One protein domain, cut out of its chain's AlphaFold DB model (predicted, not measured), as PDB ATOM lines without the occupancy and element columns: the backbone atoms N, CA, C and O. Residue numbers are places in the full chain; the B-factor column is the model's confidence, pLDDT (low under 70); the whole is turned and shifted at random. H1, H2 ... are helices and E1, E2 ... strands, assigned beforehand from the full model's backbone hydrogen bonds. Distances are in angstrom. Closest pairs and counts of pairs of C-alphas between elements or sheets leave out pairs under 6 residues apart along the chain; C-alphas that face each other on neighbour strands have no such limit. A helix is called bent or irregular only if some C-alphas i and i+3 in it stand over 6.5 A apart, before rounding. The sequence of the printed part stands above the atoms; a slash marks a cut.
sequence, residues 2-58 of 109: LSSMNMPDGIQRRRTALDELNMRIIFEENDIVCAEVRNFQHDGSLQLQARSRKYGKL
ATOM      1  N   LEU A   2      32.689  13.441  -0.023       52.72
ATOM      2  CA  LEU A   2      32.926  14.841   0.340       52.72
ATOM      3  C   LEU A   2      34.348  15.126   0.829       52.72
ATOM      4  O   LEU A   2      34.704  16.284   1.041       52.72
ATOM      5  N   SER A   3      35.162  14.079   0.971       56.06
ATOM      6  CA  SER A   3      36.519  14.013   1.541       56.06
ATOM      7  C   SER A   3      37.579  14.925   0.904       56.06
ATOM      8  O   SER A   3      38.744  14.893   1.308       56.06
ATOM      9  N   SER A   4      37.205  15.737  -0.081       58.78
ATOM     10  CA  SER A   4      38.127  16.519  -0.896       58.78
ATOM     11  C   SER A   4      38.145  18.020  -0.589       58.78
ATOM     12  O   SER A   4      38.928  18.718  -1.221       58.78
ATOM     13  N   MET A   5      37.346  18.517   0.361       62.19
ATOM     14  CA  MET A   5      37.359  19.929   0.790       62.19
ATOM     15  C   MET A   5      37.829  20.110   2.236       62.19
ATOM     16  O   MET A   5      37.623  19.227   3.072       62.19
ATOM     17  N   ASN A   6      38.432  21.255   2.536       59.69
ATOM     18  CA  ASN A   6      38.783  21.626   3.903       59.69
ATOM     19  C   ASN A   6      37.569  22.183   4.659       59.69
ATOM     20  O   ASN A   6      36.731  22.872   4.085       59.69
ATOM     21  N   MET A   7      37.482  21.856   5.948       62.16
ATOM     22  CA  MET A   7      36.507  22.445   6.869       62.16
ATOM     23  C   MET A   7      36.991  23.832   7.326       62.16
ATOM     24  O   MET A   7      38.207  24.029   7.401       62.16
ATOM     25  N   PRO A   8      36.077  24.756   7.679       56.88
ATOM     26  CA  PRO A   8      36.414  26.131   8.073       56.88
ATOM     27  C   PRO A   8      37.384  26.227   9.265       56.88
ATOM     28  O   PRO A   8      38.133  27.187   9.360       56.88
ATOM     29  N   ASP A   9      37.452  25.207  10.127       55.97
ATOM     30  CA  ASP A   9      38.397  25.176  11.254       55.97
ATOM     31  C   ASP A   9      39.845  24.828  10.851       55.97
ATOM     32  O   ASP A   9      40.734  24.843  11.699       55.97
ATOM     33  N   GLY A  10      40.108  24.412   9.605       55.56
ATOM     34  CA  GLY A  10      41.443  23.995   9.140       55.56
ATOM     35  C   GLY A  10      42.016  22.738   9.822       55.56
ATOM     36  O   GLY A  10      43.060  22.228   9.413       55.56
ATOM     37  N   ILE A  11      41.335  22.206  10.839       55.19
ATOM     38  CA  ILE A  11      41.708  20.996  11.568       55.19
ATOM     39  C   ILE A  11      41.281  19.779  10.748       55.19
ATOM     40  O   ILE A  11      40.116  19.628  10.378       55.19
ATOM     41  N   GLN A  12      42.218  18.858  10.522       56.19
ATOM     42  CA  GLN A  12      41.928  17.548   9.951       56.19
ATOM     43  C   GLN A  12      41.153  16.699  10.978       56.19
ATOM     44  O   GLN A  12      41.729  15.887  11.698       56.19
ATOM     45  N   ARG A  13      39.838  16.917  11.093       58.44
ATOM     46  CA  ARG A  13      38.951  16.113  11.947       58.44
ATOM     47  C   ARG A  13      38.413  14.897  11.195       58.44
ATOM     48  O   ARG A  13      38.256  14.900   9.972       58.44
ATOM     49  N   ARG A  14      38.117  13.834  11.949       57.41
ATOM     50  CA  ARG A  14      37.363  12.681  11.448       57.41
ATOM     51  C   ARG A  14      35.950  13.175  11.138       57.41
ATOM     52  O   ARG A  14      35.278  13.668  12.034       57.41
ATOM     53  N   ARG A  15      35.547  13.102   9.871       62.66
ATOM     54  CA  ARG A  15      34.252  13.628   9.423       62.66
ATOM     55  C   ARG A  15      33.116  12.845  10.055       62.66
ATOM     56  O   ARG A  15      33.144  11.614  10.052       62.66
ATOM     57  N   THR A  16      32.148  13.571  10.587       60.25
ATOM     58  CA  THR A  16      30.998  13.012  11.298       60.25
ATOM     59  C   THR A  16      29.780  13.060  10.375       60.25
ATOM     60  O   THR A  16      29.703  13.936   9.520       60.25
ATOM     61  N   ALA A  17      28.792  12.175  10.546       65.25
ATOM     62  CA  ALA A  17      27.547  12.210   9.758       65.25
ATOM     63  C   ALA A  17      26.820  13.575   9.831       65.25
ATOM     64  O   ALA A  17      26.114  13.968   8.906       65.25
ATOM     65  N   LEU A  18      27.048  14.331  10.910       66.38
ATOM     66  CA  LEU A  18      26.551  15.695  11.084       66.38
ATOM     67  C   LEU A  18      27.147  16.688  10.068       66.38
ATOM     68  O   LEU A  18      26.453  17.599   9.631       66.38
ATOM     69  N   ASP A  19      28.406  16.499   9.660       64.81
ATOM     70  CA  ASP A  19      29.070  17.351   8.664       64.81
ATOM     71  C   ASP A  19      28.472  17.136   7.268       64.81
ATOM     72  O   ASP A  19      28.403  18.070   6.474       64.81
ATOM     73  N   GLU A  20      28.024  15.911   6.967       66.75
ATOM     74  CA  GLU A  20      27.323  15.587   5.717       66.75
ATOM     75  C   GLU A  20      25.918  16.201   5.684       66.75
ATOM     76  O   GLU A  20      25.485  16.689   4.642       66.75
ATOM     77  N   LEU A  21      25.233  16.247   6.832       69.50
ATOM     78  CA  LEU A  21      23.927  16.895   6.959       69.50
ATOM     79  C   LEU A  21      24.028  18.428   6.849       69.50
ATOM     80  O   LEU A  21      23.157  19.075   6.272       69.50
ATOM     81  N   ASN A  22      25.115  19.008   7.361       70.56
ATOM     82  CA  ASN A  22      25.320  20.457   7.439       70.56
ATOM     83  C   ASN A  22      26.002  21.068   6.208       70.56
ATOM     84  O   ASN A  22      26.419  22.223   6.245       70.56
ATOM     85  N   MET A  23      26.112  20.345   5.095       68.31
ATOM     86  CA  MET A  23      26.829  20.859   3.920       68.31
ATOM     87  C   MET A  23      26.218  22.091   3.300       68.31
ATOM     88  O   MET A  23      26.964  22.935   2.816       68.31
ATOM     89  N   ARG A  24      24.896  22.226   3.401       75.56
ATOM     90  CA  ARG A  24      24.193  23.434   2.982       75.56
ATOM     91  C   ARG A  24      24.682  24.678   3.730       75.56
ATOM     92  O   ARG A  24      24.665  25.750   3.166       75.56
ATOM     93  N   ILE A  25      25.170  24.544   4.964       73.62
ATOM     94  CA  ILE A  25      25.709  25.677   5.735       73.62
ATOM     95  C   ILE A  25      27.076  26.123   5.183       73.62
ATOM     96  O   ILE A  25      27.463  27.278   5.334       73.62
ATOM     97  N   ILE A  26      27.822  25.210   4.553       70.81
ATOM     98  CA  ILE A  26      29.182  25.465   4.057       70.81
ATOM     99  C   ILE A  26      29.154  25.898   2.585       70.81
ATOM    100  O   ILE A  26      29.849  26.838   2.205       70.81
ATOM    101  N   PHE A  27      28.357  25.210   1.766       75.06
ATOM    102  CA  PHE A  27      28.171  25.487   0.347       75.06
ATOM    103  C   PHE A  27      26.684  25.469   0.017       75.06
ATOM    104  O   PHE A  27      26.012  24.444   0.163       75.06
ATOM    105  N   GLU A  28      26.198  26.599  -0.466       79.94
ATOM    106  CA  GLU A  28      24.844  26.755  -0.965       79.94
ATOM    107  C   GLU A  28      24.818  26.713  -2.493       79.94
ATOM    108  O   GLU A  28      25.834  26.812  -3.188       79.94
ATOM    109  N   GLU A  29      23.621  26.520  -3.036       81.56
ATOM    110  CA  GLU A  29      23.408  26.577  -4.475       81.56
ATOM    111  C   GLU A  29      23.816  27.958  -5.005       81.56
ATOM    112  O   GLU A  29      23.487  28.985  -4.414       81.56
ATOM    113  N   ASN A  30      24.497  27.973  -6.153       81.75
ATOM    114  CA  ASN A  30      25.079  29.158  -6.801       81.75
ATOM    115  C   ASN A  30      26.369  29.705  -6.168       81.75
ATOM    116  O   ASN A  30      26.907  30.694  -6.670       81.75
ATOM    117  N   ASP A  31      26.917  29.048  -5.143       83.81
ATOM    118  CA  ASP A  31      28.250  29.391  -4.659       83.81
ATOM    119  C   ASP A  31      29.328  29.082  -5.702       83.81
ATOM    120  O   ASP A  31      29.353  28.027  -6.342       83.81
ATOM    121  N   ILE A  32      30.274  30.010  -5.837       84.06
ATOM    122  CA  ILE A  32      31.429  29.847  -6.714       84.06
ATOM    123  C   ILE A  32      32.569  29.262  -5.889       84.06
ATOM    124  O   ILE A  32      32.954  29.807  -4.856       84.06
ATOM    125  N   VAL A  33      33.140  28.158  -6.364       85.00
ATOM    126  CA  VAL A  33      34.215  27.447  -5.668       85.00
ATOM    127  C   VAL A  33      35.421  27.305  -6.582       85.00
ATOM    128  O   VAL A  33      35.308  26.866  -7.728       85.00
ATOM    129  N   CYS A  34      36.599  27.648  -6.063       84.25
ATOM    130  CA  CYS A  34      37.866  27.336  -6.711       84.25
ATOM    131  C   CYS A  34      38.351  25.959  -6.247       84.25
ATOM    132  O   CYS A  34      38.552  25.752  -5.051       84.25
ATOM    133  N   ALA A  35      38.559  25.034  -7.180       84.38
ATOM    134  CA  ALA A  35      39.055  23.691  -6.899       84.38
ATOM    135  C   ALA A  35      39.951  23.181  -8.036       84.38
ATOM    136  O   ALA A  35      39.827  23.601  -9.187       84.38
ATOM    137  N   GLU A  36      40.835  22.243  -7.712       83.25
ATOM    138  CA  GLU A  36      41.680  21.535  -8.671       83.25
ATOM    139  C   GLU A  36      41.076  20.178  -9.050       83.25
ATOM    140  O   GLU A  36      40.390  19.526  -8.258       83.25
ATOM    141  N   VAL A  37      41.336  19.733 -10.279       85.06
ATOM    142  CA  VAL A  37      40.930  18.401 -10.744       85.06
ATOM    143  C   VAL A  37      41.976  17.400 -10.272       85.06
ATOM    144  O   VAL A  37      43.122  17.445 -10.716       85.06
ATOM    145  N   ARG A  38      41.580  16.485  -9.386       83.56
ATOM    146  CA  ARG A  38      42.472  15.450  -8.856       83.56
ATOM    147  C   ARG A  38      42.532  14.235  -9.766       83.56
ATOM    148  O   ARG A  38      43.613  13.752 -10.074       83.56
ATOM    149  N   ASN A  39      41.365  13.722 -10.139       82.25
ATOM    150  CA  ASN A  39      41.250  12.470 -10.868       82.25
ATOM    151  C   ASN A  39      40.131  12.553 -11.899       82.25
ATOM    152  O   ASN A  39      39.083  13.154 -11.653       82.25
ATOM    153  N   PHE A  40      40.360  11.888 -13.023       85.50
ATOM    154  CA  PHE A  40      39.332  11.573 -13.999       85.50
ATOM    155  C   PHE A  40      38.785  10.196 -13.643       85.50
ATOM    156  O   PHE A  40      39.555   9.263 -13.406       85.50
ATOM    157  N   GLN A  41      37.470  10.084 -13.539       86.88
ATOM    158  CA  GLN A  41      36.815   8.800 -13.353       86.88
ATOM    159  C   GLN A  41      36.572   8.134 -14.712       86.88
ATOM    160  O   GLN A  41      36.563   8.789 -15.755       86.88
ATOM    161  N   HIS A  42      36.397   6.811 -14.703       83.31
ATOM    162  CA  HIS A  42      36.208   6.016 -15.922       83.31
ATOM    163  C   HIS A  42      34.909   6.346 -16.672       83.31
ATOM    164  O   HIS A  42      34.807   6.077 -17.864       83.31
ATOM    165  N   ASP A  43      33.943   6.953 -15.986       87.94
ATOM    166  CA  ASP A  43      32.681   7.454 -16.536       87.94
ATOM    167  C   ASP A  43      32.803   8.859 -17.162       87.94
ATOM    168  O   ASP A  43      31.817   9.410 -17.643       87.94
ATOM    169  N   GLY A  44      34.000   9.458 -17.154       82.75
ATOM    170  CA  GLY A  44      34.238  10.820 -17.631       82.75
ATOM    171  C   GLY A  44      33.931  11.912 -16.602       82.75
ATOM    172  O   GLY A  44      34.135  13.092 -16.893       82.75
ATOM    173  N   SER A  45      33.488  11.559 -15.391       86.62
ATOM    174  CA  SER A  45      33.282  12.535 -14.322       86.62
ATOM    175  C   SER A  45      34.611  13.018 -13.724       86.62
ATOM    176  O   SER A  45      35.633  12.320 -13.722       86.62
ATOM    177  N   LEU A  46      34.609  14.250 -13.211       85.50
ATOM    178  CA  LEU A  46      35.784  14.880 -12.613       85.50
ATOM    179  C   LEU A  46      35.694  14.840 -11.092       85.50
ATOM    180  O   LEU A  46      34.725  15.312 -10.499       85.50
ATOM    181  N   GLN A  47      36.743  14.337 -10.446       83.56
ATOM    182  CA  GLN A  47      36.884  14.433  -9.002       83.56
ATOM    183  C   GLN A  47      37.637  15.718  -8.644       83.56
ATOM    184  O   GLN A  47      38.839  15.837  -8.895       83.56
ATOM    185  N   LEU A  48      36.926  16.665  -8.029       83.38
ATOM    186  CA  LEU A  48      37.481  17.938  -7.575       83.38
ATOM    187  C   LEU A  48      38.073  17.835  -6.166       83.38
ATOM    188  O   LEU A  48      37.604  17.062  -5.323       83.38
ATOM    189  N   GLN A  49      39.104  18.636  -5.910       78.88
ATOM    190  CA  GLN A  49      39.764  18.760  -4.621       78.88
ATOM    191  C   GLN A  49      40.096  20.219  -4.300       78.88
ATOM    192  O   GLN A  49      40.520  20.977  -5.158       78.88
ATOM    193  N   ALA A  50      39.882  20.617  -3.048       70.31
ATOM    194  CA  ALA A  50      40.191  21.936  -2.508       70.31
ATOM    195  C   ALA A  50      40.877  21.757  -1.143       70.31
ATOM    196  O   ALA A  50      40.303  22.028  -0.090       70.31
ATOM    197  N   ARG A  51      42.094  21.186  -1.164       65.38
ATOM    198  CA  ARG A  51      42.889  20.878   0.044       65.38
ATOM    199  C   ARG A  51      43.839  21.993   0.478       65.38
ATOM    200  O   ARG A  51      44.393  21.915   1.572       65.38
ATOM    201  N   SER A  52      44.062  23.013  -0.344       64.69
ATOM    202  CA  SER A  52      44.934  24.144   0.008       64.69
ATOM    203  C   SER A  52      44.112  25.363   0.412       64.69
ATOM    204  O   SER A  52      43.046  25.570  -0.148       64.69
ATOM    205  N   ARG A  53      44.650  26.225   1.291       61.09
ATOM    206  CA  ARG A  53      44.026  27.511   1.687       61.09
ATOM    207  C   ARG A  53      43.691  28.440   0.508       61.09
ATOM    208  O   ARG A  53      42.866  29.327   0.633       61.09
ATOM    209  N   LYS A  54      44.332  28.231  -0.646       64.56
ATOM    210  CA  LYS A  54      44.083  28.980  -1.890       64.56
ATOM    211  C   LYS A  54      42.808  28.544  -2.626       64.56
ATOM    212  O   LYS A  54      42.398  29.214  -3.567       64.56
ATOM    213  N   TYR A  55      42.229  27.410  -2.237       70.69
ATOM    214  CA  TYR A  55      41.069  26.790  -2.867       70.69
ATOM    215  C   TYR A  55      39.915  26.751  -1.863       70.69
ATOM    216  O   TYR A  55      40.111  26.391  -0.704       70.69
ATOM    217  N   GLY A  56      38.715  27.119  -2.300       73.94
ATOM    218  CA  GLY A  56      37.561  27.273  -1.418       73.94
ATOM    219  C   GLY A  56      36.450  28.102  -2.050       73.94
ATOM    220  O   GLY A  56      36.482  28.391  -3.252       73.94
ATOM    221  N   LYS A  57      35.464  28.466  -1.227       79.69
ATOM    222  CA  LYS A  57      34.373  29.363  -1.614       79.69
ATOM    223  C   LYS A  57      34.938  30.746  -1.925       79.69
ATOM    224  O   LYS A  57      35.667  31.326  -1.125       79.69
ATOM    225  N   LEU A  58      34.619  31.251  -3.109       81.75
ATOM    226  CA  LEU A  58      34.991  32.581  -3.547       81.75
ATOM    227  C   LEU A  58      33.833  33.527  -3.247       81.75
ATOM    228  O   LEU A  58      32.739  33.376  -3.782       81.75
TER     229      LEU A  58
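Overview. This is residues 2 to 58 of the 109 residues of the protein "KH_dom_type_1 domain-containing protein" of Gossypium barbadense (UniProt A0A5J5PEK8). A bent ribbon of two antiparallel strand pairs, with the E2 and E3 hairpin reaching out to its tip at residues 41 to 45 and the short pair E1 and E4 at its other end, makes one arm of an open V. The two small helices H1 and H2 and much of the unnamed stretch of residues 2 to 16 make the other arm, and that stretch begins between the arms. The printed part has 57 residues, with two named helices and four named strands in the order H1, H2, E1, E2, E3, E4; the class is mixed, helices and strands, and under half of the residues, 24, are in named elements. The two sheets have two strands each, E1 - E4 and E2 - E3, both antiparallel. The whole is only just compact, close to loose, with a radius of gyration of the C-alphas of 12.1 A, and spans 30 by 24 by 22 A.

Along the chain. Residues 2 to 16 hold no named element. H1 is residues 17 to 21, beginning with C-alpha 17 at (27.547, 12.210, 9.758), and H2 is residues 23 to 26. E1 is residues 32 to 34, 6.9 A long. E2, residues 36 to 40, measures 11.5 A from first to last C-alpha, and begins with C-alpha 36 at (41.680, 21.535, -8.671). E3, residues 46 to 49, measures 9.7 A. E4 is residues 56 to 58, 6.3 A long, and ends with C-alpha 58 at (34.991, 32.581, -3.547).

Arrangement. H1 and H2 meet only through their link, residue 22. In H1 every O i to N i+4 pair is within hydrogen-bond range; H2 is too short for such a pair, and its one O i to N i+3 pair is within range. H1 is apart from the four strands, and H2 is apart from E2, E3 and E4. E1 runs on into E2 across a break of 1 residue, at 80 degrees. E2 and E3 form a hairpin, antiparallel at 143 degrees; the C-alphas of Val 37 and Leu 48 face each other at 4.7 A, and N 49 and O 36 are within hydrogen-bond range at 2.8 A. E1 and E4 are antiparallel at 134 degrees; the C-alphas of Val 33 and Lys 57 face each other at 4.5 A, and N 58 and O 32 are within hydrogen-bond range at 2.8 A. E3 and E4 are apart.

Size, cuts and confidence. The two C-alphas farthest apart, those of Asp 9 and Asp 43, are 33.5 A from each other. The printed part has no cut. The link from E3 to E4 is short, the other links are tight, and no link is long. The mean pLDDT of the printed part is 72.1; residues 2 to 21, residue 23 and residues 51 to 54 are under 70.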